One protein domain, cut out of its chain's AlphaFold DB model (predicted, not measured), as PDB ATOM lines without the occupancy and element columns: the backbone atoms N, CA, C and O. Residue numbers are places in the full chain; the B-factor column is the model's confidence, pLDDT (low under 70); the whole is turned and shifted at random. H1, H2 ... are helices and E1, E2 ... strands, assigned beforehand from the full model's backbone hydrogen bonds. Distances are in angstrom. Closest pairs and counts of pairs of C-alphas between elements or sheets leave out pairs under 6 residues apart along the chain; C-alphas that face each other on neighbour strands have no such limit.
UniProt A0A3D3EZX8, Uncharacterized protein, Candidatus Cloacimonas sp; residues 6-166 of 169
ATOM      1  N   GLY A   6      -7.425  36.894 -59.591       56.62
ATOM      2  CA  GLY A   6      -7.665  35.549 -60.147       56.62
ATOM      3  C   GLY A   6      -7.374  34.411 -59.160       56.62
ATOM      4  O   GLY A   6      -8.146  33.463 -59.039       56.62
ATOM      5  N   LYS A   7      -6.305  34.546 -58.363       57.25
ATOM      6  CA  LYS A   7      -5.842  33.513 -57.415       57.25
ATOM      7  C   LYS A   7      -6.817  33.259 -56.251       57.25
ATOM      8  O   LYS A   7      -6.762  32.203 -55.633       57.25
ATOM      9  N   SER A   8      -7.693  34.222 -55.954       62.25
ATOM     10  CA  SER A   8      -8.729  34.134 -54.915       62.25
ATOM     11  C   SER A   8      -9.947  33.344 -55.409       62.25
ATOM     12  O   SER A   8     -10.343  32.366 -54.784       62.25
ATOM     13  N   ARG A   9     -10.471  33.675 -56.599       72.06
ATOM     14  CA  ARG A   9     -11.625  32.987 -57.212       72.06
ATOM     15  C   ARG A   9     -11.348  31.516 -57.520       72.06
ATOM     16  O   ARG A   9     -12.205  30.678 -57.273       72.06
ATOM     17  N   VAL A  10     -10.133  31.191 -57.969       75.00
ATOM     18  CA  VAL A  10      -9.708  29.798 -58.202       75.00
ATOM     19  C   VAL A  10      -9.779  28.964 -56.918       75.00
ATOM     20  O   VAL A  10     -10.257  27.835 -56.959       75.00
ATOM     21  N   LYS A  11      -9.397  29.519 -55.758       76.19
ATOM     22  CA  LYS A  11      -9.527  28.819 -54.468       76.19
ATOM     23  C   LYS A  11     -10.986  28.547 -54.110       76.19
ATOM     24  O   LYS A  11     -11.285  27.451 -53.657       76.19
ATOM     25  N   TYR A  12     -11.890  29.496 -54.357       84.31
ATOM     26  CA  TYR A  12     -13.322  29.286 -54.123       84.31
ATOM     27  C   TYR A  12     -13.912  28.205 -55.031       84.31
ATOM     28  O   TYR A  12     -14.667  27.373 -54.542       84.31
ATOM     29  N   TYR A  13     -13.536  28.157 -56.313       87.25
ATOM     30  CA  TYR A  13     -13.978  27.081 -57.205       87.25
ATOM     31  C   TYR A  13     -13.435  25.714 -56.786       87.25
ATOM     32  O   TYR A  13     -14.173  24.737 -56.825       87.25
ATOM     33  N   ILE A  14     -12.180  25.644 -56.332       84.25
ATOM     34  CA  ILE A  14     -11.598  24.404 -55.799       84.25
ATOM     35  C   ILE A  14     -12.349  23.958 -54.539       84.25
ATOM     36  O   ILE A  14     -12.723  22.795 -54.434       84.25
ATOM     37  N   VAL A  15     -12.620  24.873 -53.604       86.31
ATOM     38  CA  VAL A  15     -13.377  24.565 -52.378       86.31
ATOM     39  C   VAL A  15     -14.810  24.135 -52.709       86.31
ATOM     40  O   VAL A  15     -15.278  23.134 -52.177       86.31
ATOM     41  N   ALA A  16     -15.490  24.827 -53.626       88.56
ATOM     42  CA  ALA A  16     -16.830  24.453 -54.071       88.56
ATOM     43  C   ALA A  16     -16.843  23.070 -54.746       88.56
ATOM     44  O   ALA A  16     -17.695  22.245 -54.428       88.56
ATOM     45  N   ALA A  17     -15.870  22.779 -55.616       89.44
ATOM     46  CA  ALA A  17     -15.728  21.468 -56.245       89.44
ATOM     47  C   ALA A  17     -15.465  20.359 -55.212       89.44
ATOM     48  O   ALA A  17     -16.073  19.295 -55.295       89.44
ATOM     49  N   LEU A  18     -14.622  20.613 -54.203       89.94
ATOM     50  CA  LEU A  18     -14.371  19.667 -53.110       89.94
ATOM     51  C   LEU A  18     -15.636  19.377 -52.297       89.94
ATOM     52  O   LEU A  18     -15.907  18.217 -52.001       89.94
ATOM     53  N   ILE A  19     -16.438  20.398 -51.984       91.94
ATOM     54  CA  ILE A  19     -17.717  20.215 -51.283       91.94
ATOM     55  C   ILE A  19     -18.664  19.348 -52.121       91.94
ATOM     56  O   ILE A  19     -19.254  18.410 -51.591       91.94
ATOM     57  N   ILE A  20     -18.769  19.599 -53.430       92.00
ATOM     58  CA  ILE A  20     -19.611  18.796 -54.331       92.00
ATOM     59  C   ILE A  20     -19.143  17.335 -54.365       92.00
ATOM     60  O   ILE A  20     -19.972  16.431 -54.285       92.00
ATOM     61  N   ILE A  21     -17.831  17.088 -54.428       92.12
ATOM     62  CA  ILE A  21     -17.266  15.730 -54.402       92.12
ATOM     63  C   ILE A  21     -17.588  15.032 -53.076       92.12
ATOM     64  O   ILE A  21     -18.014  13.880 -53.085       92.12
ATOM     65  N   ILE A  22     -17.435  15.720 -51.941       91.00
ATOM     66  CA  ILE A  22     -17.761  15.164 -50.620       91.00
ATOM     67  C   ILE A  22     -19.248  14.799 -50.547       91.00
ATOM     68  O   ILE A  22     -19.585  13.688 -50.145       91.00
ATOM     69  N   VAL A  23     -20.138  15.692 -50.992       90.69
ATOM     70  CA  VAL A  23     -21.586  15.433 -51.026       90.69
ATOM     71  C   VAL A  23     -21.916  14.253 -51.946       90.69
ATOM     72  O   VAL A  23     -22.715  13.394 -51.575       90.69
ATOM     73  N   ALA A  24     -21.268  14.149 -53.108       88.94
ATOM     74  CA  ALA A  24     -21.444  13.012 -54.009       88.94
ATOM     75  C   ALA A  24     -20.993  11.688 -53.364       88.94
ATOM     76  O   ALA A  24     -21.708  10.690 -53.447       88.94
ATOM     77  N   LEU A  25     -19.852  11.675 -52.667       90.25
ATOM     78  CA  LEU A  25     -19.354  10.486 -51.966       90.25
ATOM     79  C   LEU A  25     -20.293  10.040 -50.838       90.25
ATOM     80  O   LEU A  25     -20.547   8.842 -50.710       90.25
ATOM     81  N   ILE A  26     -20.867  10.982 -50.081       90.81
ATOM     82  CA  ILE A  26     -21.860  10.689 -49.031       90.81
ATOM     83  C   ILE A  26     -23.080   9.956 -49.604       90.81
ATOM     84  O   ILE A  26     -23.644   9.098 -48.933       90.81
ATOM     85  N   LEU A  27     -23.477  10.244 -50.845       88.38
ATOM     86  CA  LEU A  27     -24.617   9.584 -51.488       88.38
ATOM     87  C   LEU A  27     -24.251   8.236 -52.128       88.38
ATOM     88  O   LEU A  27     -25.064   7.308 -52.124       88.38
ATOM     89  N   VAL A  28     -23.046   8.112 -52.690       90.19
ATOM     90  CA  VAL A  28     -22.616   6.911 -53.426       90.19
ATOM     91  C   VAL A  28     -22.191   5.783 -52.485       90.19
ATOM     92  O   VAL A  28     -22.588   4.637 -52.699       90.19
ATOM     93  N   ILE A  29     -21.422   6.084 -51.434       89.31
ATOM     94  CA  ILE A  29     -20.840   5.065 -50.543       89.31
ATOM     95  C   ILE A  29     -21.916   4.194 -49.865       89.31
ATOM     96  O   ILE A  29     -21.792   2.970 -49.931       89.31
ATOM     97  N   PRO A  30     -22.997   4.742 -49.270       90.62
ATOM     98  CA  PRO A  30     -24.022   3.922 -48.623       90.62
ATOM     99  C   PRO A  30     -24.724   2.980 -49.602       90.62
ATOM    100  O   PRO A  30     -24.955   1.817 -49.281       90.62
ATOM    101  N   ARG A  31     -25.017   3.457 -50.819       88.31
ATOM    102  CA  ARG A  31     -25.648   2.645 -51.869       88.31
ATOM    103  C   ARG A  31     -24.735   1.524 -52.343       88.31
ATOM    104  O   ARG A  31     -25.189   0.396 -52.500       88.31
ATOM    105  N   TRP A  32     -23.452   1.822 -52.535       88.19
ATOM    106  CA  TRP A  32     -22.465   0.814 -52.904       88.19
ATOM    107  C   TRP A  32     -22.311  -0.251 -51.817       88.19
ATOM    108  O   TRP A  32     -22.310  -1.442 -52.119       88.19
ATOM    109  N   ASN A  33     -22.243   0.161 -50.550       87.62
ATOM    110  CA  ASN A  33     -22.154  -0.765 -49.426       87.62
ATOM    111  C   ASN A  33     -23.398  -1.654 -49.335       87.62
ATOM    112  O   ASN A  33     -23.258  -2.866 -49.216       87.62
ATOM    113  N   ALA A  34     -24.599  -1.081 -49.473       87.25
ATOM    114  CA  ALA A  34     -25.845  -1.845 -49.494       87.25
ATOM    115  C   ALA A  34     -25.867  -2.882 -50.630       87.25
ATOM    116  O   ALA A  34     -26.180  -4.046 -50.389       87.25
ATOM    117  N   TYR A  35     -25.450  -2.489 -51.837       89.25
ATOM    118  CA  TYR A  35     -25.335  -3.399 -52.980       89.25
ATOM    119  C   TYR A  35     -24.344  -4.543 -52.719       89.25
ATOM    120  O   TYR A  35     -24.644  -5.708 -52.978       89.25
ATOM    121  N   GLN A  36     -23.167  -4.240 -52.164       90.56
ATOM    122  CA  GLN A  36     -22.178  -5.266 -51.824       90.56
ATOM    123  C   GLN A  36     -22.685  -6.214 -50.733       90.56
ATOM    124  O   GLN A  36     -22.428  -7.414 -50.809       90.56
ATOM    125  N   THR A  37     -23.409  -5.702 -49.738       89.50
ATOM    126  CA  THR A  37     -24.026  -6.520 -48.689       89.50
ATOM    127  C   THR A  37     -25.081  -7.460 -49.267       89.50
ATOM    128  O   THR A  37     -25.041  -8.647 -48.956       89.50
ATOM    129  N   GLN A  38     -25.959  -6.976 -50.151       90.81
ATOM    130  CA  GLN A  38     -26.962  -7.809 -50.830       90.81
ATOM    131  C   GLN A  38     -26.314  -8.899 -51.681       90.81
ATOM    132  O   GLN A  38     -26.634 -10.072 -51.526       90.81
ATOM    133  N   LYS A  39     -25.321  -8.543 -52.500       93.00
ATOM    134  CA  LYS A  39     -24.589  -9.521 -53.311       93.00
ATOM    135  C   LYS A  39     -23.949 -10.617 -52.453       93.00
ATOM    136  O   LYS A  39     -23.986 -11.791 -52.803       93.00
ATOM    137  N   ARG A  40     -23.346 -10.246 -51.321       92.81
ATOM    138  CA  ARG A  40     -22.729 -11.209 -50.396       92.81
ATOM    139  C   ARG A  40     -23.766 -12.087 -49.707       92.81
ATOM    140  O   ARG A  40     -23.477 -13.256 -49.474       92.81
ATOM    141  N   ALA A  41     -24.937 -11.534 -49.390       94.62
ATOM    142  CA  ALA A  41     -26.065 -12.292 -48.864       94.62
ATOM    143  C   ALA A  41     -26.559 -13.328 -49.877       94.62
ATOM    144  O   ALA A  41     -26.730 -14.487 -49.521       94.62
ATOM    145  N   GLU A  42     -26.704 -12.952 -51.147       94.75
ATOM    146  CA  GLU A  42     -27.060 -13.884 -52.221       94.75
ATOM    147  C   GLU A  42     -26.005 -14.985 -52.397       94.75
ATOM    148  O   GLU A  42     -26.360 -16.155 -52.522       94.75
ATOM    149  N   GLU A  43     -24.713 -14.635 -52.354       94.81
ATOM    150  CA  GLU A  43     -23.610 -15.599 -52.467       94.81
ATOM    151  C   GLU A  43     -23.641 -16.649 -51.345       94.81
ATOM    152  O   GLU A  43     -23.525 -17.843 -51.625       94.81
ATOM    153  N   VAL A  44     -23.816 -16.233 -50.083       96.12
ATOM    154  CA  VAL A  44     -23.916 -17.186 -48.966       96.12
ATOM    155  C   VAL A  44     -25.248 -17.936 -48.974       96.12
ATOM    156  O   VAL A  44     -25.260 -19.130 -48.688       96.12
ATOM    157  N   ARG A  45     -26.355 -17.293 -49.374       96.69
ATOM    158  CA  ARG A  45     -27.663 -17.951 -49.507       96.69
ATOM    159  C   ARG A  45     -27.606 -19.091 -50.507       96.69
ATOM    160  O   ARG A  45     -28.016 -20.196 -50.172       96.69
ATOM    161  N   ALA A  46     -27.025 -18.849 -51.677       97.00
ATOM    162  CA  ALA A  46     -26.824 -19.879 -52.686       97.00
ATOM    163  C   ALA A  46     -25.924 -21.018 -52.178       97.00
ATOM    164  O   ALA A  46     -26.183 -22.180 -52.474       97.00
ATOM    165  N   ALA A  47     -24.893 -20.711 -51.382       97.19
ATOM    166  CA  ALA A  47     -24.025 -21.732 -50.800       97.19
ATOM    167  C   ALA A  47     -24.750 -22.607 -49.764       97.19
ATOM    168  O   ALA A  47     -24.634 -23.830 -49.813       97.19
ATOM    169  N   VAL A  48     -25.529 -22.004 -48.856       97.50
ATOM    170  CA  VAL A  48     -26.342 -22.751 -47.881       97.50
ATOM    171  C   VAL A  48     -27.438 -23.550 -48.591       97.50
ATOM    172  O   VAL A  48     -27.700 -24.680 -48.203       97.50
ATOM    173  N   GLU A  49     -28.047 -23.012 -49.648       97.44
ATOM    174  CA  GLU A  49     -29.044 -23.707 -50.476       97.44
ATOM    175  C   GLU A  49     -28.462 -24.911 -51.230       97.44
ATOM    176  O   GLU A  49     -29.075 -25.981 -51.260       97.44
ATOM    177  N   ALA A  50     -27.250 -24.778 -51.769       97.62
ATOM    178  CA  ALA A  50     -26.547 -25.887 -52.402       97.62
ATOM    179  C   ALA A  50     -26.172 -26.975 -51.381       97.62
ATOM    180  O   ALA A  50     -26.393 -28.157 -51.641       97.62
ATOM    181  N   LEU A  51     -25.675 -26.584 -50.200       97.31
ATOM    182  CA  LEU A  51     -25.378 -27.521 -49.115       97.31
ATOM    183  C   LEU A  51     -26.639 -28.227 -48.616       97.31
ATOM    184  O   LEU A  51     -26.634 -29.442 -48.468       97.31
ATOM    185  N   HIS A  52     -27.724 -27.485 -48.411       96.31
ATOM    186  CA  HIS A  52     -29.033 -28.023 -48.058       96.31
ATOM    187  C   HIS A  52     -29.498 -29.088 -49.057       96.31
ATOM    188  O   HIS A  52     -29.782 -30.215 -48.658       96.31
ATOM    189  N   SER A  53     -29.469 -28.777 -50.353       96.00
ATOM    190  CA  SER A  53     -29.863 -29.726 -51.400       96.00
ATOM    191  C   SER A  53     -28.968 -30.972 -51.423       96.00
ATOM    192  O   SER A  53     -29.449 -32.090 -51.595       96.00
ATOM    193  N   TYR A  54     -27.657 -30.796 -51.231       96.38
ATOM    194  CA  TYR A  54     -26.709 -31.909 -51.168       96.38
ATOM    195  C   TYR A  54     -26.981 -32.812 -49.957       96.38
ATOM    196  O   TYR A  54     -27.007 -34.034 -50.089       96.38
ATOM    197  N   VAL A  55     -27.228 -32.214 -48.790       94.69
ATOM    198  CA  VAL A  55     -27.560 -32.921 -47.548       94.69
ATOM    199  C   VAL A  55     -28.853 -33.721 -47.693       94.69
ATOM    200  O   VAL A  55     -28.893 -34.885 -47.290       94.69
ATOM    201  N   ASP A  56     -29.887 -33.140 -48.300       93.75
ATOM    202  CA  ASP A  56     -31.145 -33.839 -48.568       93.75
ATOM    203  C   ASP A  56     -30.928 -35.052 -49.482       93.75
ATOM    204  O   ASP A  56     -31.388 -36.152 -49.169       93.75
ATOM    205  N   ASN A  57     -30.164 -34.890 -50.566       94.44
ATOM    206  CA  ASN A  57     -29.836 -35.986 -51.482       94.44
ATOM    207  C   ASN A  57     -29.010 -37.087 -50.799       94.44
ATOM    208  O   ASN A  57     -29.272 -38.279 -50.989       94.44
ATOM    209  N   PHE A  58     -28.030 -36.700 -49.980       93.44
ATOM    210  CA  PHE A  58     -27.229 -37.629 -49.189       93.44
ATOM    211  C   PHE A  58     -28.117 -38.445 -48.252       93.44
ATOM    212  O   PHE A  58     -28.040 -39.675 -48.237       93.44
ATOM    213  N   TRP A  59     -29.002 -37.778 -47.509       91.44
ATOM    214  CA  TRP A  59     -29.902 -38.443 -46.576       91.44
ATOM    215  C   TRP A  59     -30.882 -39.376 -47.288       91.44
ATOM    216  O   TRP A  59     -31.090 -40.497 -46.834       91.44
ATOM    217  N   GLN A  60     -31.450 -38.959 -48.423       89.50
ATOM    218  CA  GLN A  60     -32.336 -39.809 -49.226       89.50
ATOM    219  C   GLN A  60     -31.628 -41.069 -49.742       89.50
ATOM    220  O   GLN A  60     -32.256 -42.118 -49.863       89.50
ATOM    221  N   THR A  61     -30.323 -40.980 -50.015       90.00
ATOM    222  CA  THR A  61     -29.531 -42.097 -50.547       90.00
ATOM    223  C   THR A  61     -29.024 -43.032 -49.448       90.00
ATOM    224  O   THR A  61     -29.080 -44.250 -49.603       90.00
ATOM    225  N   GLN A  62     -28.517 -42.487 -48.337       89.19
ATOM    226  CA  GLN A  62     -27.885 -43.274 -47.269       89.19
ATOM    227  C   GLN A  62     -28.827 -43.622 -46.111       89.19
ATOM    228  O   GLN A  62     -28.550 -44.542 -45.344       89.19
ATOM    229  N   GLY A  63     -29.924 -42.879 -45.943       83.94
ATOM    230  CA  GLY A  63     -30.895 -43.062 -44.861       83.94
ATOM    231  C   GLY A  63     -30.386 -42.688 -43.464       83.94
ATOM    232  O   GLY A  63     -31.065 -42.965 -42.475       83.94
ATOM    233  N   SER A  64     -29.195 -42.092 -43.349       86.12
ATOM    234  CA  SER A  64     -28.621 -41.658 -42.073       86.12
ATOM    235  C   SER A  64     -27.651 -40.490 -42.255       86.12
ATOM    236  O   SER A  64     -27.192 -40.234 -43.362       86.12
ATOM    237  N   ALA A  65     -27.310 -39.807 -41.158       86.94
ATOM    238  CA  ALA A  65     -26.267 -38.776 -41.123       86.94
ATOM    239  C   ALA A  65     -24.861 -39.375 -40.946       86.94
ATOM    240  O   ALA A  65     -23.864 -38.655 -40.987       86.94
ATOM    241  N   GLY A  66     -24.773 -40.683 -40.681       87.31
ATOM    242  CA  GLY A  66     -23.508 -41.363 -40.445       87.31
ATOM    243  C   GLY A  66     -22.629 -41.313 -41.689       87.31
ATOM    244  O   GLY A  66     -23.090 -41.616 -42.783       87.31
ATOM    245  N   GLY A  67     -21.366 -40.927 -41.514       86.94
ATOM    246  CA  GLY A  67     -20.411 -40.826 -42.619       86.94
ATOM    247  C   GLY A  67     -20.558 -39.574 -43.487       86.94
ATOM    248  O   GLY A  67     -19.851 -39.472 -44.486       86.94
ATOM    249  N   PHE A  68     -21.427 -38.622 -43.125       92.81
ATOM    250  CA  PHE A  68     -21.454 -37.321 -43.789       92.81
ATOM    251  C   PHE A  68     -20.189 -36.526 -43.446       92.81
ATOM    252  O   PHE A  68     -19.946 -36.210 -42.280       92.81
ATOM    253  N   ASP A  69     -19.409 -36.180 -44.466       94.12
ATOM    254  CA  ASP A  69     -18.236 -35.316 -44.355       94.12
ATOM    255  C   ASP A  69     -18.572 -33.947 -44.955       94.12
ATOM    256  O   ASP A  69     -18.792 -33.811 -46.162       94.12
ATOM    257  N   LEU A  70     -18.643 -32.931 -44.092       94.00
ATOM    258  CA  LEU A  70     -18.985 -31.574 -44.503       94.00
ATOM    259  C   LEU A  70     -17.921 -30.978 -45.424       94.00
ATOM    260  O   LEU A  70     -18.278 -30.379 -46.432       94.00
ATOM    261  N   ASP A  71     -16.637 -31.149 -45.116       93.38
ATOM    262  CA  ASP A  71     -15.565 -30.537 -45.900       93.38
ATOM    263  C   ASP A  71     -15.509 -31.156 -47.301       93.38
ATOM    264  O   ASP A  71     -15.416 -30.433 -48.299       93.38
ATOM    265  N   ALA A  72     -15.662 -32.481 -47.392       94.75
ATOM    266  CA  ALA A  72     -15.786 -33.169 -48.673       94.75
ATOM    267  C   ALA A  72     -17.021 -32.697 -49.458       94.75
ATOM    268  O   ALA A  72     -16.913 -32.411 -50.652       94.75
ATOM    269  N   ALA A  73     -18.169 -32.535 -48.789       95.50
ATOM    270  CA  ALA A  73     -19.394 -32.047 -49.416       95.50
ATOM    271  C   ALA A  73     -19.229 -30.627 -49.982       95.50
ATOM    272  O   ALA A  73     -19.610 -30.375 -51.124       95.50
ATOM    273  N   LEU A  74     -18.619 -29.693 -49.238       95.19
ATOM    274  CA  LEU A  74     -18.387 -28.321 -49.718       95.19
ATOM    275  C   LEU A  74     -17.493 -28.289 -50.969       95.19
ATOM    276  O   LEU A  74     -17.700 -27.450 -51.855       95.19
ATOM    277  N   VAL A  75     -16.518 -29.202 -51.050       94.31
ATOM    278  CA  VAL A  75     -15.653 -29.373 -52.225       94.31
ATOM    279  C   VAL A  75     -16.430 -29.966 -53.401       94.31
ATOM    280  O   VAL A  75     -16.324 -29.438 -54.507       94.31
ATOM    281  N   GLU A  76     -17.232 -31.012 -53.186       95.25
ATOM    282  CA  GLU A  76     -18.014 -31.674 -54.241       95.25
ATOM    283  C   GLU A  76     -19.106 -30.766 -54.823       95.25
ATOM    284  O   GLU A  76     -19.300 -30.726 -56.037       95.25
ATOM    285  N   ILE A  77     -19.754 -29.957 -53.978       96.69
ATOM    286  CA  ILE A  77     -20.684 -28.897 -54.401       96.69
ATOM    287  C   ILE A  77     -19.980 -27.871 -55.311       96.69
ATOM    288  O   ILE A  77     -20.628 -27.183 -56.103       96.69
ATOM    289  N   GLY A  78     -18.653 -27.748 -55.213       95.44
ATOM    290  CA  GLY A  78     -17.867 -26.813 -56.009       95.44
ATOM    291  C   GLY A  78     -17.992 -25.374 -55.517       95.44
ATOM    292  O   GLY A  78     -18.005 -24.434 -56.322       95.44
ATOM    293  N   LEU A  79     -18.103 -25.167 -54.199       94.06
ATOM    294  CA  LEU A  79     -18.146 -23.817 -53.645       94.06
ATOM    295  C   LEU A  79     -16.850 -23.060 -53.959       94.06
ATOM    296  O   LEU A  79     -15.737 -23.575 -53.850       94.06
ATOM    297  N   LYS A  80     -16.989 -21.785 -54.333       93.62
ATOM    298  CA  LYS A  80     -15.838 -20.913 -54.603       93.62
ATOM    299  C   LYS A  80     -14.963 -20.826 -53.351       93.62
ATOM    300  O   LYS A  80     -15.489 -20.557 -52.272       93.62
ATOM    301  N   SER A  81     -13.638 -20.892 -53.499       92.12
ATOM    302  CA  SER A  81     -12.691 -20.803 -52.369       92.12
ATOM    303  C   SER A  81     -12.932 -19.575 -51.492       92.12
ATOM    304  O   SER A  81     -12.918 -19.662 -50.272       92.12
ATOM    305  N   LYS A  82     -13.286 -18.438 -52.102       92.56
ATOM    306  CA  LYS A  82     -13.636 -17.216 -51.370       92.56
ATOM    307  C   LYS A  82     -14.845 -17.384 -50.439       92.56
ATOM    308  O   LYS A  82     -14.905 -16.710 -49.419       92.56
ATOM    309  N   VAL A  83     -15.832 -18.205 -50.794       94.12
ATOM    310  CA  VAL A  83     -16.982 -18.479 -49.919       94.12
ATOM    311  C   VAL A  83     -16.520 -19.324 -48.735       94.12
ATOM    312  O   VAL A  83     -16.784 -18.932 -47.607       94.12
ATOM    313  N   ILE A  84     -15.750 -20.382 -48.991       94.06
ATOM    314  CA  ILE A  84     -15.187 -21.273 -47.962       94.06
ATOM    315  C   ILE A  84     -14.279 -20.502 -46.984       94.06
ATOM    316  O   ILE A  84     -14.345 -20.696 -45.780       94.06
ATOM    317  N   GLU A  85     -13.472 -19.557 -47.469       94.62
ATOM    318  CA  GLU A  85     -12.604 -18.732 -46.612       94.62
ATOM    319  C   GLU A  85     -13.371 -17.708 -45.757       94.62
ATOM    320  O   GLU A  85     -12.915 -17.309 -44.681       94.62
ATOM    321  N   ASN A  86     -14.513 -17.229 -46.253       95.94
ATOM    322  CA  ASN A  86     -15.304 -16.188 -45.597       95.94
ATOM    323  C   ASN A  86     -16.408 -16.755 -44.701       95.94
ATOM    324  O   ASN A  86     -16.949 -16.014 -43.878       95.94
ATOM    325  N   TRP A  87     -16.759 -18.031 -44.845       97.19
ATOM    326  CA  TRP A  87     -17.882 -18.644 -44.148       97.19
ATOM    327  C   TRP A  87     -17.521 -20.032 -43.628       97.19
ATOM    328  O   TRP A  87     -17.148 -20.911 -44.397       97.19
ATOM    329  N   ASN A  88     -17.713 -20.231 -42.327       96.69
ATOM    330  CA  ASN A  88     -17.686 -21.543 -41.696       96.69
ATOM    331  C   ASN A  88     -19.078 -22.161 -41.785       96.69
ATOM    332  O   ASN A  88     -20.051 -21.540 -41.351       96.69
ATOM    333  N   PHE A  89     -19.175 -23.374 -42.316       96.44
ATOM    334  CA  PHE A  89     -20.440 -24.093 -42.422       96.44
ATOM    335  C   PHE A  89     -20.600 -25.068 -41.257       96.44
ATOM    336  O   PHE A  89     -19.616 -25.588 -40.738       96.44
ATOM    337  N   ALA A  90     -21.838 -25.314 -40.842       95.25
ATOM    338  CA  ALA A  90     -22.156 -26.317 -39.832       95.25
ATOM    339  C   ALA A  90     -23.558 -26.892 -40.050       95.25
ATOM    340  O   ALA A  90     -24.455 -26.206 -40.548       95.25
ATOM    341  N   ILE A  91     -23.749 -28.146 -39.637       94.50
ATOM    342  CA  ILE A  91     -25.032 -28.852 -39.702       94.50
ATOM    343  C   ILE A  91     -25.350 -29.407 -38.316       94.50
ATOM    344  O   ILE A  91     -24.561 -30.152 -37.740       94.50
ATOM    345  N   ALA A  92     -26.521 -29.062 -37.786       93.12
ATOM    346  CA  ALA A  92     -27.059 -29.655 -36.570       93.12
ATOM    347  C   ALA A  92     -28.068 -30.741 -36.939       93.12
ATOM    348  O   ALA A  92     -29.200 -30.438 -37.313       93.12
ATOM    349  N   TRP A  93     -27.681 -32.006 -36.814       91.31
ATOM    350  CA  TRP A  93     -28.561 -33.139 -37.096       91.31
ATOM    351  C   TRP A  93     -29.628 -33.337 -36.013       91.31
ATOM    352  O   TRP A  93     -29.422 -33.026 -34.834       91.31
ATOM    353  N   LYS A  94     -30.789 -33.877 -36.393       90.38
ATOM    354  CA  LYS A  94     -31.756 -34.397 -35.419       90.38
ATOM    355  C   LYS A  94     -31.301 -35.780 -34.963       90.38
ATOM    356  O   LYS A  94     -30.742 -36.551 -35.738       90.38
ATOM    357  N   SER A  95     -31.576 -36.111 -33.703       86.56
ATOM    358  CA  SER A  95     -31.519 -37.513 -33.292       86.56
ATOM    359  C   SER A  95     -32.622 -38.289 -34.011       86.56
ATOM    360  O   SER A  95     -33.670 -37.725 -34.343       86.56
ATOM    361  N   SER A  96     -32.415 -39.591 -34.214       84.06
ATOM    362  CA  SER A  96     -33.425 -40.459 -34.826       84.06
ATOM    363  C   SER A  96     -34.764 -40.385 -34.091       84.06
ATOM    364  O   SER A  96     -35.801 -40.371 -34.737       84.06
ATOM    365  N   GLU A  97     -34.745 -40.264 -32.760       85.38
ATOM    366  CA  GLU A  97     -35.942 -40.098 -31.927       85.38
ATOM    367  C   GLU A  97     -36.704 -38.799 -32.226       85.38
ATOM    368  O   GLU A  97     -37.919 -38.827 -32.406       85.38
ATOM    369  N   ILE A  98     -36.007 -37.659 -32.317       86.62
ATOM    370  CA  ILE A  98     -36.651 -36.374 -32.632       86.62
ATOM    371  C   ILE A  98     -37.240 -36.423 -34.042       86.62
ATOM    372  O   ILE A  98     -38.377 -36.002 -34.248       86.62
ATOM    373  N   TYR A  99     -36.484 -36.955 -35.004       85.19
ATOM    374  CA  TYR A  99     -36.930 -37.071 -36.390       85.19
ATOM    375  C   TYR A  99     -38.186 -37.945 -36.520       85.19
ATOM    376  O   TYR A  99     -39.182 -37.511 -37.098       85.19
ATOM    377  N   THR A 100     -38.181 -39.152 -35.940       85.88
ATOM    378  CA  THR A 100     -39.335 -40.062 -36.011       85.88
ATOM    379  C   THR A 100     -40.540 -39.515 -35.258       85.88
ATOM    380  O   THR A 100     -41.657 -39.617 -35.763       85.88
ATOM    381  N   THR A 101     -40.331 -38.884 -34.100       87.50
ATOM    382  CA  THR A 101     -41.410 -38.254 -33.327       87.50
ATOM    383  C   THR A 101     -42.081 -37.147 -34.128       87.50
ATOM    384  O   THR A 101     -43.302 -37.167 -34.275       87.50
ATOM    385  N   GLN A 102     -41.302 -36.232 -34.713       86.50
ATOM    386  CA  GLN A 102     -41.843 -35.162 -35.553       86.50
ATOM    387  C   GLN A 102     -42.571 -35.712 -36.782       86.50
ATOM    388  O   GLN A 102     -43.632 -35.210 -37.141       86.50
ATOM    389  N   MET A 103     -42.031 -36.751 -37.422       86.50
ATOM    390  CA  MET A 103     -42.685 -37.392 -38.560       86.50
ATOM    391  C   MET A 103     -44.046 -37.969 -38.167       86.50
ATOM    392  O   MET A 103     -45.047 -37.669 -38.812       86.50
ATOM    393  N   VAL A 104     -44.110 -38.733 -37.077       87.00
ATOM    394  CA  VAL A 104     -45.368 -39.293 -36.565       87.00
ATOM    395  C   VAL A 104     -46.349 -38.187 -36.177       87.00
ATOM    396  O   VAL A 104     -47.537 -38.293 -36.470       87.00
ATOM    397  N   GLU A 105     -45.881 -37.130 -35.520       87.12
ATOM    398  CA  GLU A 105     -46.719 -36.008 -35.098       87.12
ATOM    399  C   GLU A 105     -47.304 -35.245 -36.285       87.12
ATOM    400  O   GLU A 105     -48.512 -35.008 -36.320       87.12
ATOM    401  N   LYS A 106     -46.487 -34.916 -37.288       83.25
ATOM    402  CA  LYS A 106     -46.984 -34.229 -38.480       83.25
ATOM    403  C   LYS A 106     -47.963 -35.108 -39.258       83.25
ATOM    404  O   LYS A 106     -48.997 -34.600 -39.667       83.25
ATOM    405  N   LEU A 107     -47.705 -36.416 -39.374       84.06
ATOM    406  CA  LEU A 107     -48.613 -37.361 -40.039       84.06
ATOM    407  C   LEU A 107     -49.973 -37.504 -39.338       84.06
ATOM    408  O   LEU A 107     -50.972 -37.742 -40.007       84.06
ATOM    409  N   LYS A 108     -50.047 -37.330 -38.011       82.69
ATOM    410  CA  LYS A 108     -51.321 -37.366 -37.265       82.69
ATOM    411  C   LYS A 108     -52.263 -36.214 -37.610       82.69
ATOM    412  O   LYS A 108     -53.465 -36.361 -37.421       82.69
ATOM    413  N   ASN A 109     -51.722 -35.091 -38.073       71.12
ATOM    414  CA  ASN A 109     -52.481 -33.880 -38.376       71.12
ATOM    415  C   ASN A 109     -52.794 -33.732 -39.876       71.12
ATOM    416  O   ASN A 109     -53.354 -32.715 -40.281       71.12
ATOM    417  N   VAL A 110     -52.439 -34.723 -40.704       73.88
ATOM    418  CA  VAL A 110     -52.740 -34.725 -42.142       73.88
ATOM    419  C   VAL A 110     -54.171 -35.213 -42.341       73.88
ATOM    420  O   VAL A 110     -54.440 -36.412 -42.288       73.88
ATOM    421  N   ASN A 111     -55.093 -34.278 -42.560       67.19
ATOM    422  CA  ASN A 111     -56.502 -34.604 -42.790       67.19
ATOM    423  C   ASN A 111     -56.823 -34.882 -44.274       67.19
ATOM    424  O   ASN A 111     -57.805 -35.564 -44.548       67.19
ATOM    425  N   GLU A 112     -55.991 -34.431 -45.221       58.19
ATOM    426  CA  GLU A 112     -56.077 -34.709 -46.667       58.19
ATOM    427  C   GLU A 112     -54.663 -34.710 -47.282       58.19
ATOM    428  O   GLU A 112     -53.750 -34.241 -46.619       58.19
ATOM    429  N   ASN A 113     -54.491 -35.247 -48.505       61.28
ATOM    430  CA  ASN A 113     -53.256 -35.566 -49.272       61.28
ATOM    431  C   ASN A 113     -52.133 -34.488 -49.366       61.28
ATOM    432  O   ASN A 113     -51.604 -34.220 -50.446       61.28
ATOM    433  N   GLU A 114     -51.736 -33.871 -48.261       67.69
ATOM    434  CA  GLU A 114     -50.669 -32.885 -48.178       67.69
ATOM    435  C   GLU A 114     -49.321 -33.566 -47.948       67.69
ATOM    436  O   GLU A 114     -49.168 -34.480 -47.133       67.69
ATOM    437  N   PHE A 115     -48.310 -33.099 -48.678       68.81
ATOM    438  CA  PHE A 115     -46.937 -33.533 -48.470       68.81
ATOM    439  C   PHE A 115     -46.419 -32.997 -47.136       68.81
ATOM    440  O   PHE A 115     -46.360 -31.788 -46.911       68.81
ATOM    441  N   VAL A 116     -45.991 -33.908 -46.264       75.56
ATOM    442  CA  VAL A 116     -45.378 -33.559 -44.984       75.56
ATOM    443  C   VAL A 116     -43.869 -33.459 -45.146       75.56
ATOM    444  O   VAL A 116     -43.190 -34.459 -45.372       75.56
ATOM    445  N   PHE A 117     -43.332 -32.254 -44.968       81.31
ATOM    446  CA  PHE A 117     -41.890 -32.042 -44.907       81.31
ATOM    447  C   PHE A 117     -41.354 -32.273 -43.487       81.31
ATOM    448  O   PHE A 117     -41.790 -31.628 -42.523       81.31
ATOM    449  N   VAL A 118     -40.378 -33.173 -43.363       86.81
ATOM    450  CA  VAL A 118     -39.604 -33.408 -42.137       86.81
ATOM    451  C   VAL A 118     -38.130 -33.442 -42.511       86.81
ATOM    452  O   VAL A 118     -37.657 -34.422 -43.078       86.81
ATOM    453  N   ALA A 119     -37.392 -32.382 -42.185       91.12
ATOM    454  CA  ALA A 119     -35.951 -32.371 -42.397       91.12
ATOM    455  C   ALA A 119     -35.230 -33.277 -41.380       91.12
ATOM    456  O   ALA A 119     -35.606 -33.268 -40.198       91.12
ATOM    457  N   PRO A 120     -34.166 -33.997 -41.779       90.69
ATOM    458  CA  PRO A 120     -33.338 -34.811 -40.881       90.69
ATOM    459  C   PRO A 120     -32.357 -33.991 -40.025       90.69
ATOM    460  O   PRO A 120     -31.763 -34.500 -39.073       90.69
ATOM    461  N   TYR A 121     -32.193 -32.707 -40.323       93.00
ATOM    462  CA  TYR A 121     -31.408 -31.747 -39.552       93.00
ATOM    463  C   TYR A 121     -32.328 -30.695 -38.926       93.00
ATOM    464  O   TYR A 121     -33.442 -30.443 -39.382       93.00
ATOM    465  N   LYS A 122     -31.860 -30.096 -37.833       93.00
ATOM    466  CA  LYS A 122     -32.470 -28.922 -37.204       93.00
ATOM    467  C   LYS A 122     -32.071 -27.662 -37.956       93.00
ATOM    468  O   LYS A 122     -32.919 -26.834 -38.258       93.00
ATOM    469  N   VAL A 123     -30.774 -27.525 -38.236       95.25
ATOM    470  CA  VAL A 123     -30.200 -26.314 -38.825       95.25
ATOM    471  C   VAL A 123     -29.058 -26.663 -39.772       95.25
ATOM    472  O   VAL A 123     -28.217 -27.496 -39.440       95.25
ATOM    473  N   ILE A 124     -28.993 -25.965 -40.905       96.25
ATOM    474  CA  ILE A 124     -27.791 -25.847 -41.742       96.25
ATOM    475  C   ILE A 124     -27.392 -24.376 -41.726       96.25
ATOM    476  O   ILE A 124     -28.215 -23.522 -42.045       96.25
ATOM    477  N   MET A 125     -26.164 -24.051 -41.333       95.75
ATOM    478  CA  MET A 125     -25.754 -22.659 -41.148       95.75
ATOM    479  C   MET A 125     -24.412 -22.333 -41.783       95.75
ATOM    480  O   MET A 125     -23.544 -23.190 -41.920       95.75
ATOM    481  N   ALA A 126     -24.244 -21.054 -42.096       97.19
ATOM    482  CA  ALA A 126     -22.992 -20.423 -42.459       97.19
ATOM    483  C   ALA A 126     -22.724 -19.259 -41.494       97.19
ATOM    484  O   ALA A 126     -23.566 -18.375 -41.325       97.19
ATOM    485  N   THR A 127     -21.545 -19.241 -40.879       96.75
ATOM    486  CA  THR A 127     -21.092 -18.183 -39.967       96.75
ATOM    487  C   THR A 127     -19.897 -17.454 -40.563       96.75
ATOM    488  O   THR A 127     -18.917 -18.073 -40.968       96.75
ATOM    489  N   ALA A 128     -19.971 -16.130 -40.620       97.06
ATOM    490  CA  ALA A 128     -18.929 -15.285 -41.171       97.06
ATOM    491  C   ALA A 128     -17.638 -15.381 -40.344       97.06
ATOM    492  O   ALA A 128     -17.657 -15.185 -39.126       97.06
ATOM    493  N   THR A 129     -16.517 -15.647 -41.013       96.56
ATOM    494  CA  THR A 129     -15.182 -15.700 -40.400       96.56
ATOM    495  C   THR A 129     -14.637 -14.296 -40.126       96.56
ATOM    496  O   THR A 129     -15.128 -13.307 -40.673       96.56
ATOM    497  N   ALA A 130     -13.546 -14.199 -39.360       94.69
ATOM    498  CA  ALA A 130     -12.804 -12.951 -39.149       94.69
ATOM    499  C   ALA A 130     -12.335 -12.264 -40.450       94.69
ATOM    500  O   ALA A 130     -12.090 -11.059 -40.473       94.69
ATOM    501  N   ARG A 131     -12.199 -13.017 -41.552       92.00
ATOM    502  CA  ARG A 131     -11.796 -12.483 -42.866       92.00
ATOM    503  C   ARG A 131     -12.970 -11.923 -43.664       92.00
ATOM    504  O   ARG A 131     -12.757 -11.246 -44.672       92.00
ATOM    505  N   ASN A 132     -14.199 -12.197 -43.233       95.00
ATOM    506  CA  ASN A 132     -15.383 -11.844 -43.986       95.00
ATOM    507  C   ASN A 132     -15.663 -10.331 -43.910       95.00
ATOM    508  O   ASN A 132     -15.851  -9.786 -42.821       95.00
ATOM    509  N   PRO A 133     -15.787  -9.630 -45.053       90.62
ATOM    510  CA  PRO A 133     -16.040  -8.188 -45.071       90.62
ATOM    511  C   PRO A 133     -17.393  -7.755 -44.497       90.62
ATOM    512  O   PRO A 133     -17.610  -6.560 -44.323       90.62
ATOM    513  N   VAL A 134     -18.316  -8.691 -44.249       90.81
ATOM    514  CA  VAL A 134     -19.612  -8.400 -43.608       90.81
ATOM    515  C   VAL A 134     -19.514  -8.307 -42.078       90.81
ATOM    516  O   VAL A 134     -20.487  -7.921 -41.430       90.81
ATOM    517  N   GLY A 135     -18.345  -8.631 -41.515       91.00
ATOM    518  CA  GLY A 135     -18.097  -8.717 -40.080       91.00
ATOM    519  C   GLY A 135     -18.209 -10.150 -39.565       91.00
ATOM    520  O   GLY A 135     -19.077 -10.913 -39.993       91.00
ATOM    521  N   GLU A 136     -17.320 -10.503 -38.641       94.69
ATOM    522  CA  GLU A 136     -17.275 -11.818 -38.003       94.69
ATOM    523  C   GLU A 136     -18.563 -12.127 -37.226       94.69
ATOM    524  O   GLU A 136     -19.211 -11.236 -36.674       94.69
ATOM    525  N   GLY A 137     -18.945 -13.405 -37.186       91.75
ATOM    526  CA  GLY A 137     -20.046 -13.894 -36.354       91.75
ATOM    527  C   GLY A 137     -21.447 -13.659 -36.921       91.75
ATOM    528  O   GLY A 137     -22.421 -14.137 -36.335       91.75
ATOM    529  N   ARG A 138     -21.571 -12.972 -38.066       94.06
ATOM    530  CA  ARG A 138     -22.831 -12.871 -38.820       94.06
ATOM    531  C   ARG A 138     -23.225 -14.248 -39.339       94.06
ATOM    532  O   ARG A 138     -22.382 -14.952 -39.885       94.06
ATOM    533  N   LYS A 139     -24.493 -14.625 -39.187       95.25
ATOM    534  CA  LYS A 139     -24.979 -15.963 -39.545       95.25
ATOM    535  C   LYS A 139     -26.069 -15.879 -40.590       95.25
ATOM    536  O   LYS A 139     -26.917 -14.997 -40.509       95.25
ATOM    537  N   LEU A 140     -26.054 -16.815 -41.525       96.31
ATOM    538  CA  LEU A 140     -27.219 -17.207 -42.308       96.31
ATOM    539  C   LEU A 140     -27.503 -18.664 -41.957       96.31
ATOM    540  O   LEU A 140     -26.579 -19.477 -41.950       96.31
ATOM    541  N   TRP A 141     -28.756 -19.007 -41.689       96.25
ATOM    542  CA  TRP A 141     -29.119 -20.389 -41.421       96.25
ATOM    543  C   TRP A 141     -30.436 -20.776 -42.069       96.25
ATOM    544  O   TRP A 141     -31.321 -19.952 -42.280       96.25
ATOM    545  N   PHE A 142     -30.539 -22.056 -42.381       96.56
ATOM    546  CA  PHE A 142     -31.745 -22.719 -42.815       96.56
ATOM    547  C   PHE A 142     -32.333 -23.494 -41.636       96.56
ATOM    548  O   PHE A 142     -31.638 -24.298 -41.012       96.56
ATOM    549  N   ASP A 143     -33.593 -23.218 -41.320       94.75
ATOM    550  CA  ASP A 143     -34.382 -23.874 -40.282       94.75
ATOM    551  C   ASP A 143     -35.115 -25.079 -40.885       94.75
ATOM    552  O   ASP A 143     -36.034 -24.923 -41.691       94.75
ATOM    553  N   GLY A 144     -34.705 -26.285 -40.490       92.44
ATOM    554  CA  GLY A 144     -35.272 -27.535 -40.995       92.44
ATOM    555  C   GLY A 144     -36.666 -27.860 -40.447       92.44
ATOM    556  O   GLY A 144     -37.365 -28.695 -41.021       92.44
ATOM    557  N   ASP A 145     -37.104 -27.225 -39.358       89.88
ATOM    558  CA  ASP A 145     -38.459 -27.424 -38.834       89.88
ATOM    559  C   ASP A 145     -39.479 -26.600 -39.634       89.88
ATOM    560  O   ASP A 145     -40.569 -27.102 -39.944       89.88
ATOM    561  N   ASN A 146     -39.089 -25.377 -40.011       89.56
ATOM    562  CA  ASN A 146     -39.931 -24.401 -40.711       89.56
ATOM    563  C   ASN A 146     -39.683 -24.308 -42.226       89.56
ATOM    564  O   ASN A 146     -40.446 -23.633 -42.915       89.56
ATOM    565  N   ASN A 147     -38.656 -24.985 -42.753       91.81
ATOM    566  CA  ASN A 147     -38.256 -24.936 -44.164       91.81
ATOM    567  C   ASN A 147     -37.987 -23.495 -44.652       91.81
ATOM    568  O   ASN A 147     -38.489 -23.060 -45.690       91.81
ATOM    569  N   SER A 148     -37.231 -22.718 -43.870       93.75
ATOM    570  CA  SER A 148     -37.028 -21.285 -44.120       93.75
ATOM    571  C   SER A 148     -35.609 -20.809 -43.815       93.75
ATOM    572  O   SER A 148     -34.946 -21.310 -42.909       93.75
ATOM    573  N   TYR A 149     -35.150 -19.801 -44.561       95.69
ATOM    574  CA  TYR A 149     -33.865 -19.131 -44.337       95.69
ATOM    575  C   TYR A 149     -34.030 -17.921 -43.418       95.69
ATOM    576  O   TYR A 149     -34.995 -17.173 -43.555       95.69
ATOM    577  N   HIS A 150     -33.055 -17.706 -42.541       96.38
ATOM    578  CA  HIS A 150     -33.051 -16.639 -41.545       96.38
ATOM    579  C   HIS A 150     -31.653 -16.040 -41.363       96.38
ATOM    580  O   HIS A 150     -30.638 -16.676 -41.670       96.38
ATOM    581  N   GLY A 151     -31.601 -14.817 -40.835       94.88
ATOM    582  CA  GLY A 151     -30.358 -14.109 -40.549       94.88
ATOM    583  C   GLY A 151     -29.850 -13.271 -41.721       94.88
ATOM    584  O   GLY A 151     -30.615 -12.640 -42.444       94.88
ATOM    585  N   PHE A 152     -28.529 -13.223 -41.902       95.06
ATOM    586  CA  PHE A 152     -27.847 -12.274 -42.781       95.06
ATOM    587  C   PHE A 152     -28.412 -12.249 -44.209       95.06
ATOM    588  O   PHE A 152     -28.178 -13.151 -45.010       95.06
ATOM    589  N   GLY A 153     -29.111 -11.155 -44.529       90.88
ATOM    590  CA  GLY A 153     -29.717 -10.918 -45.838       90.88
ATOM    591  C   GLY A 153     -30.957 -11.761 -46.146       90.88
ATOM    592  O   GLY A 153     -31.431 -11.721 -47.278       90.88
ATOM    593  N   ALA A 154     -31.483 -12.478 -45.151       92.38
ATOM    594  CA  ALA A 154     -32.793 -13.112 -45.179       92.38
ATOM    595  C   ALA A 154     -33.792 -12.311 -44.328       92.38
ATOM    596  O   ALA A 154     -34.760 -11.781 -44.869       92.38
ATOM    597  N   ASP A 155     -33.535 -12.173 -43.024       92.88
ATOM    598  CA  ASP A 155     -34.391 -11.440 -42.089       92.88
ATOM    599  C   ASP A 155     -33.655 -11.016 -40.804       92.88
ATOM    600  O   ASP A 155     -32.489 -11.343 -40.583       92.88
ATOM    601  N   ASP A 156     -34.366 -10.280 -39.945       86.31
ATOM    602  CA  ASP A 156     -33.884  -9.818 -38.638       86.31
ATOM    603  C   ASP A 156     -34.440 -10.678 -37.484       86.31
ATOM    604  O   ASP A 156     -34.679 -10.187 -36.375       86.31
ATOM    605  N   LYS A 157     -34.713 -11.965 -37.737       88.44
ATOM    606  CA  LYS A 157     -35.250 -12.869 -36.712       88.44
ATOM    607  C   LYS A 157     -34.217 -13.075 -35.601       88.44
ATOM    608  O   LYS A 157     -33.019 -13.190 -35.852       88.44
ATOM    609  N   ILE A 158     -34.697 -13.141 -34.356       87.56
ATOM    610  CA  ILE A 158     -33.845 -13.414 -33.193       87.56
ATOM    611  C   ILE A 158     -33.176 -14.778 -33.381       87.56
ATOM    612  O   ILE A 158     -33.848 -15.770 -33.675       87.56
ATOM    613  N   GLU A 159     -31.854 -14.807 -33.207       88.69
ATOM    614  CA  GLU A 159     -31.074 -16.037 -33.296       88.69
ATOM    615  C   GLU A 159     -31.550 -17.054 -32.237       88.69
ATOM    616  O   GLU A 159     -31.795 -16.678 -31.085       88.69
ATOM    617  N   PRO A 160     -31.697 -18.342 -32.593       87.81
ATOM    618  CA  PRO A 160     -32.009 -19.382 -31.623       87.81
ATOM    619  C   PRO A 160     -30.843 -19.598 -30.647       87.81
ATOM    620  O   PRO A 160     -29.719 -19.147 -30.866       87.81
ATOM    621  N   ASP A 161     -31.098 -20.341 -29.570       88.69
ATOM    622  CA  ASP A 161     -30.049 -20.740 -28.632       88.69
ATOM    623  C   ASP A 161     -29.064 -21.717 -29.298       88.69
ATOM    624  O   ASP A 161     -29.267 -22.936 -29.323       88.69
ATOM    625  N   TRP A 162     -27.985 -21.166 -29.855       88.44
ATOM    626  CA  TRP A 162     -26.944 -21.934 -30.530       88.44
ATOM    627  C   TRP A 162     -26.240 -22.920 -29.612       88.44
ATOM    628  O   TRP A 162     -25.886 -23.995 -30.079       88.44
ATOM    629  N   GLY A 163     -26.081 -22.603 -28.323       82.50
ATOM    630  CA  GLY A 163     -25.452 -23.511 -27.361       82.50
ATOM    631  C   GLY A 163     -26.291 -24.766 -27.129       82.50
ATOM    632  O   GLY A 163     -25.760 -25.843 -26.881       82.50
ATOM    633  N   ARG A 164     -27.613 -24.665 -27.285       83.44
ATOM    634  CA  ARG A 164     -28.508 -25.825 -27.244       83.44
ATOM    635  C   ARG A 164     -28.535 -26.616 -28.556       83.44
ATOM    636  O   ARG A 164     -28.768 -27.825 -28.533       83.44
ATOM    637  N   ILE A 165     -28.358 -25.947 -29.694       83.12
ATOM    638  CA  ILE A 165     -28.403 -26.576 -31.026       83.12
ATOM    639  C   ILE A 165     -27.066 -27.248 -31.369       83.12
ATOM    640  O   ILE A 165     -27.067 -28.354 -31.907       83.12
ATOM    641  N   PHE A 166     -25.956 -26.616 -30.991       81.25
ATOM    642  CA  PHE A 166     -24.579 -27.081 -31.146       81.25
ATOM    643  C   PHE A 166     -23.913 -27.197 -29.759       81.25
ATOM    644  O   PHE A 166     -23.074 -26.372 -29.403       81.25
TER     645      PHE A 166
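What this domain is: This is residues 6 to 166 of the 169 residues of an uncharacterized protein of Candidatus Cloacimonas sp (UniProt A0A3D3EZX8). What shape do these atoms make? One very long helix, H1, covers a face of a small four-stranded sheet with its later part, while its residues 6 to 32 stick out of this body as a bare arm. The short helices H2 and H3 sit beside H1, and H4 lies at the end of the body far from the arm, where residues 108 to 114 also stick out. What is it built of? The printed part has 161 residues with five named helices and four named strands, in the order H1 H2 H3 E1 H4 E2 E3 E4 H5; the class is mixed, and the antiparallel sheet runs E1 E2 E3 E4. It is only just extended, close to loose, with a radius of gyration of the C-alphas of 23.3 A and spans of 87 by 37 by 29 A.

How they stand to each other: How is the sheet joined? E1, residues 87 to 93, is the antiparallel neighbour of E2, residues 121 to 128, with N 90 and O 125 within hydrogen-bond range at 2.9 A. E2 forms a hairpin with E3, residues 139 to 143, where N 126 and O 140 are 2.8 A apart. E3 forms a hairpin with E4, residues 148 to 151, where N 143 and O 148 are 2.8 A apart, and E2 E3 E4 are a meander, each strand the antiparallel neighbour of the one before. Which helices are on it? H1, residues 6 to 62, has a height over the sheet of 8.4 A, lies over E2 and E3, and only just runs along the strands, at 27 degrees to E2 on the local plane; the closest C-alphas of H1 and E2, those of Val 48 and Met 125, are 6.8 A apart. H1 and H3, residues 81 to 86, make two layers with the sheet, helices on one face. H4, residues 96 to 108, and H5, residues 162 to 165, only graze the sheet and are apart from H1. What touches H1? H3 and H2, residues 70 to 76, each only just touch it, with 3 pairs of C-alphas within 8 A, about perpendicular at 75 and 79 degrees. The closest C-alphas are those of Val 44 and Val 83, 7.1 A, and of Leu 51 and Leu 74, 7.1 A. Are the helix backbones complete? Each O i to N i+4 pair is within hydrogen-bond range in H2, H3 and H4, and 50 of 53 are in H1; H5 is too short for such a pair.

Where its parts are: Where does H1 run? It goes from C-alpha 6 at (-7.665, 35.549, -60.147) to C-alpha 62 at (-27.885, -43.274, -47.269), 82.4 A. How long are the others? E2 measures 20.7 A, E1 19.3 A and H4 18.3 A. H5 ends at C-alpha 165, (-28.403, -26.576, -31.026).

The domain as a whole: How far does it reach? The C-alphas farthest apart, those of Gly 6 and Lys 108, are 88.0 A apart. Are there breaks or weak places? The printed part has no cut, and H4 to E2 is a long link of 12 residues. Residues 6 to 8 and 111 to 115 have pLDDT under 70.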